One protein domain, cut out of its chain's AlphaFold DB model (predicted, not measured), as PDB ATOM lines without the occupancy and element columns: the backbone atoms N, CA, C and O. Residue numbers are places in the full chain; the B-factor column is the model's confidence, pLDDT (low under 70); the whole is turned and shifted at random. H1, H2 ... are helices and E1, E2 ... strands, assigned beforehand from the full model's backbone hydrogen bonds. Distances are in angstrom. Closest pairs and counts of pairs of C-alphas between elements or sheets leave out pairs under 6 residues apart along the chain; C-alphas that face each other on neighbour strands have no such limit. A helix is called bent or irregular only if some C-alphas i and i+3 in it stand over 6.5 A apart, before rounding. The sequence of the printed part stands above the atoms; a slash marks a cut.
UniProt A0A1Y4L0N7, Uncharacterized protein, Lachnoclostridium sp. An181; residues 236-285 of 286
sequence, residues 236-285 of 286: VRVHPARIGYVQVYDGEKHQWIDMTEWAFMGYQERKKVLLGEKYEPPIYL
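This is residues 236 to 285 of the 286 residues of an uncharacterized protein of Lachnoclostridium sp. An181 (UniProt A0A1Y4L0N7). A small twisted sheet of four strands sends off one long helix, H1, whose residues 273 to 278 stick out; the chain then folds back and adds E4 at the sheet's edge. Printed are 50 residues, with E1, E2, E3, H1, E4 in chain order; the sheet, E3 E2 E1 E4, is mixed, as is the class, helices and strands. It is only just compact, close to loose, with radius of gyration of the C-alphas 11.5 A and spans of 35 by 23 by 16 A.

E2, residues 245 to 250, forms antiparallel hairpins with E3, residues 255 to 260, and E1, residues 236 to 238: a meander, each strand the antiparallel neighbour of the one before. Within hydrogen-bond range are N 248 and O 257, 2.9 A, and N 247 and O 237, 2.8 A. E4, residues 283 to 285, is parallel to E1, with N 285 and O 236 at 2.8 A. H1, residues 261 to 278, only grazes the sheet with residues 261 to 264; the closest C-alphas of E2 and H1, Tyr 245 and Glu 261, are 5.2 A apart. E3, H1, E4 make a split strand-helix-strand unit, two strands of one sheet joined through a helix, with E2 and E1 between them in the sheet; its crossover is right-handed. In H1, 12 of 14 O i to N i+4 pairs are within range.

E2 measures 15.8 A, E3 16.6 A and H1 22.6 A. E1 begins at C-alpha 236 (-195.294, 54.686, 2.679); E4 ends at C-alpha 285 (-193.742, 52.689, -2.705). H1 is irregular, C-alphas 274 and 277 being 9.3 A apart, with a kink of 56 degrees near residue 272.

The farthest C-alphas, Ala 241 and Glu 277, are 34.9 A apart. The printed part has no cut and no long link; no printed residue is under 70 in pLDDT.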
ATOM      1  N   VAL A 236    -193.887  54.299   2.799       92.00
ATOM      2  CA  VAL A 236    -195.294  54.686   2.679       92.00
ATOM      3  C   VAL A 236    -195.866  54.132   1.388       92.00
ATOM      4  O   VAL A 236    -195.229  54.210   0.344       92.00
ATOM      5  N   ARG A 237    -197.090  53.609   1.433       90.94
ATOM      6  CA  ARG A 237    -197.829  53.185   0.236       90.94
ATOM      7  C   ARG A 237    -199.274  53.655   0.279       90.94
ATOM      8  O   ARG A 237    -199.822  53.917   1.350       90.94
ATOM      9  N   VAL A 238    -199.903  53.733  -0.887       91.62
ATOM     10  CA  VAL A 238    -201.337  54.030  -0.990       91.62
ATOM     11  C   VAL A 238    -202.139  52.846  -0.446       91.62
ATOM     12  O   VAL A 238    -201.783  51.687  -0.672       91.62
ATOM     13  N   HIS A 239    -203.214  53.118   0.295       90.81
ATOM     14  CA  HIS A 239    -204.049  52.055   0.840       90.81
ATOM     15  C   HIS A 239    -204.850  51.360  -0.283       90.81
ATOM     16  O   HIS A 239    -205.599  52.025  -0.999       90.81
ATOM     17  N   PRO A 240    -204.797  50.019  -0.414       88.62
ATOM     18  CA  PRO A 240    -205.361  49.313  -1.572       88.62
ATOM     19  C   PRO A 240    -206.894  49.384  -1.663       88.62
ATOM     20  O   PRO A 240    -207.451  49.328  -2.752       88.62
ATOM     21  N   ALA A 241    -207.586  49.498  -0.524       89.19
ATOM     22  CA  ALA A 241    -209.052  49.464  -0.465       89.19
ATOM     23  C   ALA A 241    -209.733  50.786  -0.051       89.19
ATOM     24  O   ALA A 241    -210.959  50.845  -0.017       89.19
ATOM     25  N   ARG A 242    -208.981  51.833   0.319       89.00
ATOM     26  CA  ARG A 242    -209.539  53.072   0.895       89.00
ATOM     27  C   ARG A 242    -208.901  54.280   0.220       89.00
ATOM     28  O   ARG A 242    -207.706  54.506   0.362       89.00
ATOM     29  N   ILE A 243    -209.713  55.053  -0.491       89.06
ATOM     30  CA  ILE A 243    -209.272  56.276  -1.169       89.06
ATOM     31  C   ILE A 243    -208.971  57.347  -0.110       89.06
ATOM     32  O   ILE A 243    -209.725  57.493   0.851       89.06
ATOM     33  N   GLY A 244    -207.858  58.069  -0.264       89.69
ATOM     34  CA  GLY A 244    -207.417  59.100   0.687       89.69
ATOM     35  C   GLY A 244    -206.770  58.559   1.969       89.69
ATOM     36  O   GLY A 244    -206.553  59.314   2.921       89.69
ATOM     37  N   TYR A 245    -206.462  57.258   2.013       93.38
ATOM     38  CA  TYR A 245    -205.687  56.636   3.086       93.38
ATOM     39  C   TYR A 245    -204.316  56.193   2.580       93.38
ATOM     40  O   TYR A 245    -204.155  55.730   1.448       93.38
ATOM     41  N   VAL A 246    -203.335  56.291   3.467       93.94
ATOM     42  CA  VAL A 246    -201.964  55.832   3.269       93.94
ATOM     43  C   VAL A 246    -201.605  54.830   4.358       93.94
ATOM     44  O   VAL A 246    -202.075  54.929   5.494       93.94
ATOM     45  N   GLN A 247    -200.775  53.854   4.009       93.62
ATOM     46  CA  GLN A 247    -200.195  52.914   4.957       93.62
ATOM     47  C   GLN A 247    -198.739  53.295   5.181       93.62
ATOM     48  O   GLN A 247    -197.965  53.374   4.227       93.62
ATOM     49  N   VAL A 248    -198.375  53.533   6.436       91.94
ATOM     50  CA  VAL A 248    -197.010  53.869   6.850       91.94
ATOM     51  C   VAL A 248    -196.433  52.676   7.591       91.94
ATOM     52  O   VAL A 248    -197.089  52.129   8.478       91.94
ATOM     53  N   TYR A 249    -195.230  52.259   7.216       91.25
ATOM     54  CA  TYR A 249    -194.576  51.130   7.857       91.25
ATOM     55  C   TYR A 249    -193.930  51.545   9.179       91.25
ATOM     56  O   TYR A 249    -193.142  52.487   9.218       91.25
ATOM     57  N   ASP A 250    -194.246  50.836  10.259       86.88
ATOM     58  CA  ASP A 250    -193.605  51.014  11.558       86.88
ATOM     59  C   ASP A 250    -192.561  49.913  11.760       86.88
ATOM     60  O   ASP A 250    -192.913  48.761  12.011       86.88
ATOM     61  N   GLY A 251    -191.278  50.266  11.647       82.75
ATOM     62  CA  GLY A 251    -190.172  49.322  11.812       82.75
ATOM     63  C   GLY A 251    -189.953  48.854  13.254       82.75
ATOM     64  O   GLY A 251    -189.253  47.872  13.451       82.75
ATOM     65  N   GLU A 252    -190.545  49.503  14.268       84.50
ATOM     66  CA  GLU A 252    -190.481  48.999  15.652       84.50
ATOM     67  C   GLU A 252    -191.483  47.865  15.887       84.50
ATOM     68  O   GLU A 252    -191.227  46.930  16.645       84.50
ATOM     69  N   LYS A 253    -192.653  47.967  15.249       84.00
ATOM     70  CA  LYS A 253    -193.742  46.989  15.368       84.00
ATOM     71  C   LYS A 253    -193.809  46.023  14.196       84.00
ATOM     72  O   LYS A 253    -194.659  45.136  14.216       84.00
ATOM     73  N   HIS A 254    -192.944  46.204  13.201       84.38
ATOM     74  CA  HIS A 254    -192.864  45.375  12.006       84.38
ATOM     75  C   HIS A 254    -194.219  45.251  11.274       84.38
ATOM     76  O   HIS A 254    -194.583  44.182  10.786       84.38
ATOM     77  N   GLN A 255    -195.011  46.332  11.247       88.25
ATOM     78  CA  GLN A 255    -196.382  46.317  10.718       88.25
ATOM     79  C   GLN A 255    -196.757  47.618  10.002       88.25
ATOM     80  O   GLN A 255    -196.239  48.696  10.296       88.25
ATOM     81  N   TRP A 256    -197.737  47.524   9.103       91.12
ATOM     82  CA  TRP A 256    -198.351  48.682   8.455       91.12
ATOM     83  C   TRP A 256    -199.384  49.346   9.362       91.12
ATOM     84  O   TRP A 256    -200.237  48.678   9.946       91.12
ATOM     85  N   ILE A 257    -199.333  50.672   9.439       91.44
ATOM     86  CA  ILE A 257    -200.307  51.496  10.152       91.44
ATOM     87  C   ILE A 257    -201.091  52.316   9.134       91.44
ATOM     88  O   ILE A 257    -200.516  53.068   8.345       91.44
ATOM     89  N   ASP A 258    -202.414  52.196   9.185       93.56
ATOM     90  CA  ASP A 258    -203.316  52.971   8.341       93.56
ATOM     91  C   ASP A 258    -203.511  54.380   8.907       93.56
ATOM     92  O   ASP A 258    -203.820  54.560  10.087       93.56
ATOM     93  N   MET A 259    -203.401  55.392   8.050       90.88
ATOM     94  CA  MET A 259    -203.698  56.775   8.409       90.88
ATOM     95  C   MET A 259    -204.286  57.529   7.210       90.88
ATOM     96  O   MET A 259    -204.086  57.141   6.061       90.88
ATOM     97  N   THR A 260    -205.043  58.602   7.450       94.12
ATOM     98  CA  THR A 260    -205.519  59.460   6.353       94.12
ATOM     99  C   THR A 260    -204.360  60.251   5.755       94.12
ATOM    100  O   THR A 260    -203.432  60.649   6.464       94.12
ATOM    101  N   GLU A 261    -204.423  60.523   4.453       90.88
ATOM    102  CA  GLU A 261    -203.382  61.260   3.733       90.88
ATOM    103  C   GLU A 261    -203.149  62.652   4.336       90.88
ATOM    104  O   GLU A 261    -202.013  63.062   4.561       90.88
ATOM    105  N   TRP A 262    -204.213  63.358   4.729       91.38
ATOM    106  CA  TRP A 262    -204.084  64.666   5.379       91.38
ATOM    107  C   TRP A 262    -203.435  64.594   6.761       91.38
ATOM    108  O   TRP A 262    -202.608  65.444   7.100       91.38
ATOM    109  N   ALA A 263    -203.763  63.576   7.563       92.44
ATOM    110  CA  ALA A 263    -203.107  63.383   8.853       92.44
ATOM    111  C   ALA A 263    -201.621  63.037   8.674       92.44
ATOM    112  O   ALA A 263    -200.783  63.515   9.444       92.44
ATOM    113  N   PHE A 264    -201.291  62.274   7.629       93.25
ATOM    114  CA  PHE A 264    -199.915  61.963   7.255       93.25
ATOM    115  C   PHE A 264    -199.132  63.205   6.848       93.25
ATOM    116  O   PHE A 264    -198.078  63.475   7.425       93.25
ATOM    117  N   MET A 265    -199.676  64.010   5.939       91.19
ATOM    118  CA  MET A 265    -199.042  65.251   5.500       91.19
ATOM    119  C   MET A 265    -198.807  66.207   6.675       91.19
ATOM    120  O   MET A 265    -197.688  66.678   6.873       91.19
ATOM    121  N   GLY A 266    -199.802  66.397   7.545       92.88
ATOM    122  CA  GLY A 266    -199.644  67.229   8.742       92.88
ATOM    123  C   GLY A 266    -198.661  66.659   9.780       92.88
ATOM    124  O   GLY A 266    -198.038  67.408  10.539       92.88
ATOM    125  N   TYR A 267    -198.493  65.334   9.859       90.44
ATOM    126  CA  TYR A 267    -197.439  64.723  10.674       90.44
ATOM    127  C   TYR A 267    -196.051  65.010  10.091       90.44
ATOM    128  O   TYR A 267    -195.160  65.430  10.830       90.44
ATOM    129  N   GLN A 268    -195.884  64.857   8.776       91.88
ATOM    130  CA  GLN A 268    -194.619  65.118   8.091       91.88
ATOM    131  C   GLN A 268    -194.208  66.589   8.181       91.88
ATOM    132  O   GLN A 268    -193.051  66.871   8.480       91.88
ATOM    133  N   GLU A 269    -195.140  67.531   8.034       91.62
ATOM    134  CA  GLU A 269    -194.857  68.960   8.207       91.62
ATOM    135  C   GLU A 269    -194.357  69.281   9.620       91.62
ATOM    136  O   GLU A 269    -193.329  69.940   9.784       91.62
ATOM    137  N   ARG A 270    -195.022  68.760  10.660       93.31
ATOM    138  CA  ARG A 270    -194.579  68.940  12.053       93.31
ATOM    139  C   ARG A 270    -193.221  68.288  12.304       93.31
ATOM    140  O   ARG A 270    -192.368  68.893  12.951       93.31
ATOM    141  N   LYS A 271    -193.001  67.080  11.776       89.00
ATOM    142  CA  LYS A 271    -191.725  66.358  11.882       89.00
ATOM    143  C   LYS A 271    -190.601  67.132  11.182       89.00
ATOM    144  O   LYS A 271    -189.524  67.279  11.755       89.00
ATOM    145  N   LYS A 272    -190.872  67.718  10.016       91.62
ATOM    146  CA  LYS A 272    -189.943  68.584   9.280       91.62
ATOM    147  C   LYS A 272    -189.586  69.846  10.061       91.62
ATOM    148  O   LYS A 272    -188.414  70.201  10.119       91.62
ATOM    149  N   VAL A 273    -190.554  70.495  10.711       92.94
ATOM    150  CA  VAL A 273    -190.294  71.672  11.562       92.94
ATOM    151  C   VAL A 273    -189.447  71.308  12.787       92.94
ATOM    152  O   VAL A 273    -188.551  72.064  13.154       92.94
ATOM    153  N   LEU A 274    -189.703  70.154  13.409       91.88
ATOM    154  CA  LEU A 274    -188.973  69.704  14.600       91.88
ATOM    155  C   LEU A 274    -187.532  69.271  14.298       91.88
ATOM    156  O   LEU A 274    -186.629  69.583  15.073       91.88
ATOM    157  N   LEU A 275    -187.317  68.529  13.207       90.06
ATOM    158  CA  LEU A 275    -186.005  67.977  12.849       90.06
ATOM    159  C   LEU A 275    -185.173  68.898  11.947       90.06
ATOM    160  O   LEU A 275    -183.947  68.767  11.930       90.06
ATOM    161  N   GLY A 276    -185.801  69.832  11.226       91.00
ATOM    162  CA  GLY A 276    -185.121  70.782  10.345       91.00
ATOM    163  C   GLY A 276    -184.272  70.074   9.289       91.00
ATOM    164  O   GLY A 276    -184.794  69.341   8.455       91.00
ATOM    165  N   GLU A 277    -182.953  70.264   9.351       89.94
ATOM    166  CA  GLU A 277    -181.983  69.649   8.428       89.94
ATOM    167  C   GLU A 277    -181.845  68.129   8.588       89.94
ATOM    168  O   GLU A 277    -181.409  67.454   7.663       89.94
ATOM    169  N   LYS A 278    -182.228  67.569   9.742       90.06
ATOM    170  CA  LYS A 278    -182.181  66.118   9.998       90.06
ATOM    171  C   LYS A 278    -183.449  65.392   9.548       90.06
ATOM    172  O   LYS A 278    -183.658  64.237   9.902       90.06
ATOM    173  N   TYR A 279    -184.347  66.094   8.865       90.62
ATOM    174  CA  TYR A 279    -185.586  65.513   8.386       90.62
ATOM    175  C   TYR A 279    -185.344  64.698   7.114       90.62
ATOM    176  O   TYR A 279    -184.913  65.236   6.095       90.62
ATOM    177  N   GLU A 280    -185.692  63.417   7.169       86.81
ATOM    178  CA  GLU A 280    -185.685  62.530   6.010       86.81
ATOM    179  C   GLU A 280    -187.105  62.406   5.435       86.81
ATOM    180  O   GLU A 280    -188.039  62.060   6.172       86.81
ATOM    181  N   PRO A 281    -187.298  62.697   4.135       88.12
ATOM    182  CA  PRO A 281    -188.607  62.610   3.501       88.12
ATOM    183  C   PRO A 281    -189.087  61.153   3.415       88.12
ATOM    184  O   PRO A 281    -188.262  60.247   3.300       88.12
ATOM    185  N   PRO A 282    -190.410  60.920   3.449       89.56
ATOM    186  CA  PRO A 282    -190.966  59.580   3.328       89.56
ATOM    187  C   PRO A 282    -190.674  58.947   1.969       89.56
ATOM    188  O   PRO A 282    -190.652  59.623   0.938       89.56
ATOM    189  N   ILE A 283    -190.482  57.629   1.984       88.69
ATOM    190  CA  ILE A 283    -190.206  56.809   0.807       88.69
ATOM    191  C   ILE A 283    -191.534  56.250   0.306       88.69
ATOM    192  O   ILE A 283    -192.110  55.362   0.932       88.69
ATOM    193  N   TYR A 284    -192.019  56.758  -0.822       88.69
ATOM    194  CA  TYR A 284    -193.239  56.251  -1.442       88.69
ATOM    195  C   TYR A 284    -192.957  54.981  -2.244       88.69
ATOM    196  O   TYR A 284    -192.041  54.931  -3.065       88.69
ATOM    197  N   LEU A 285    -193.755  53.951  -1.989       85.44
ATOM    198  CA  LEU A 285    -193.742  52.689  -2.705       85.44
ATOM    199  C   LEU A 285    -194.820  52.735  -3.790       85.44
ATOM    200  O   LEU A 285    -195.999  52.920  -3.480       85.44
TER     201      LEU A 285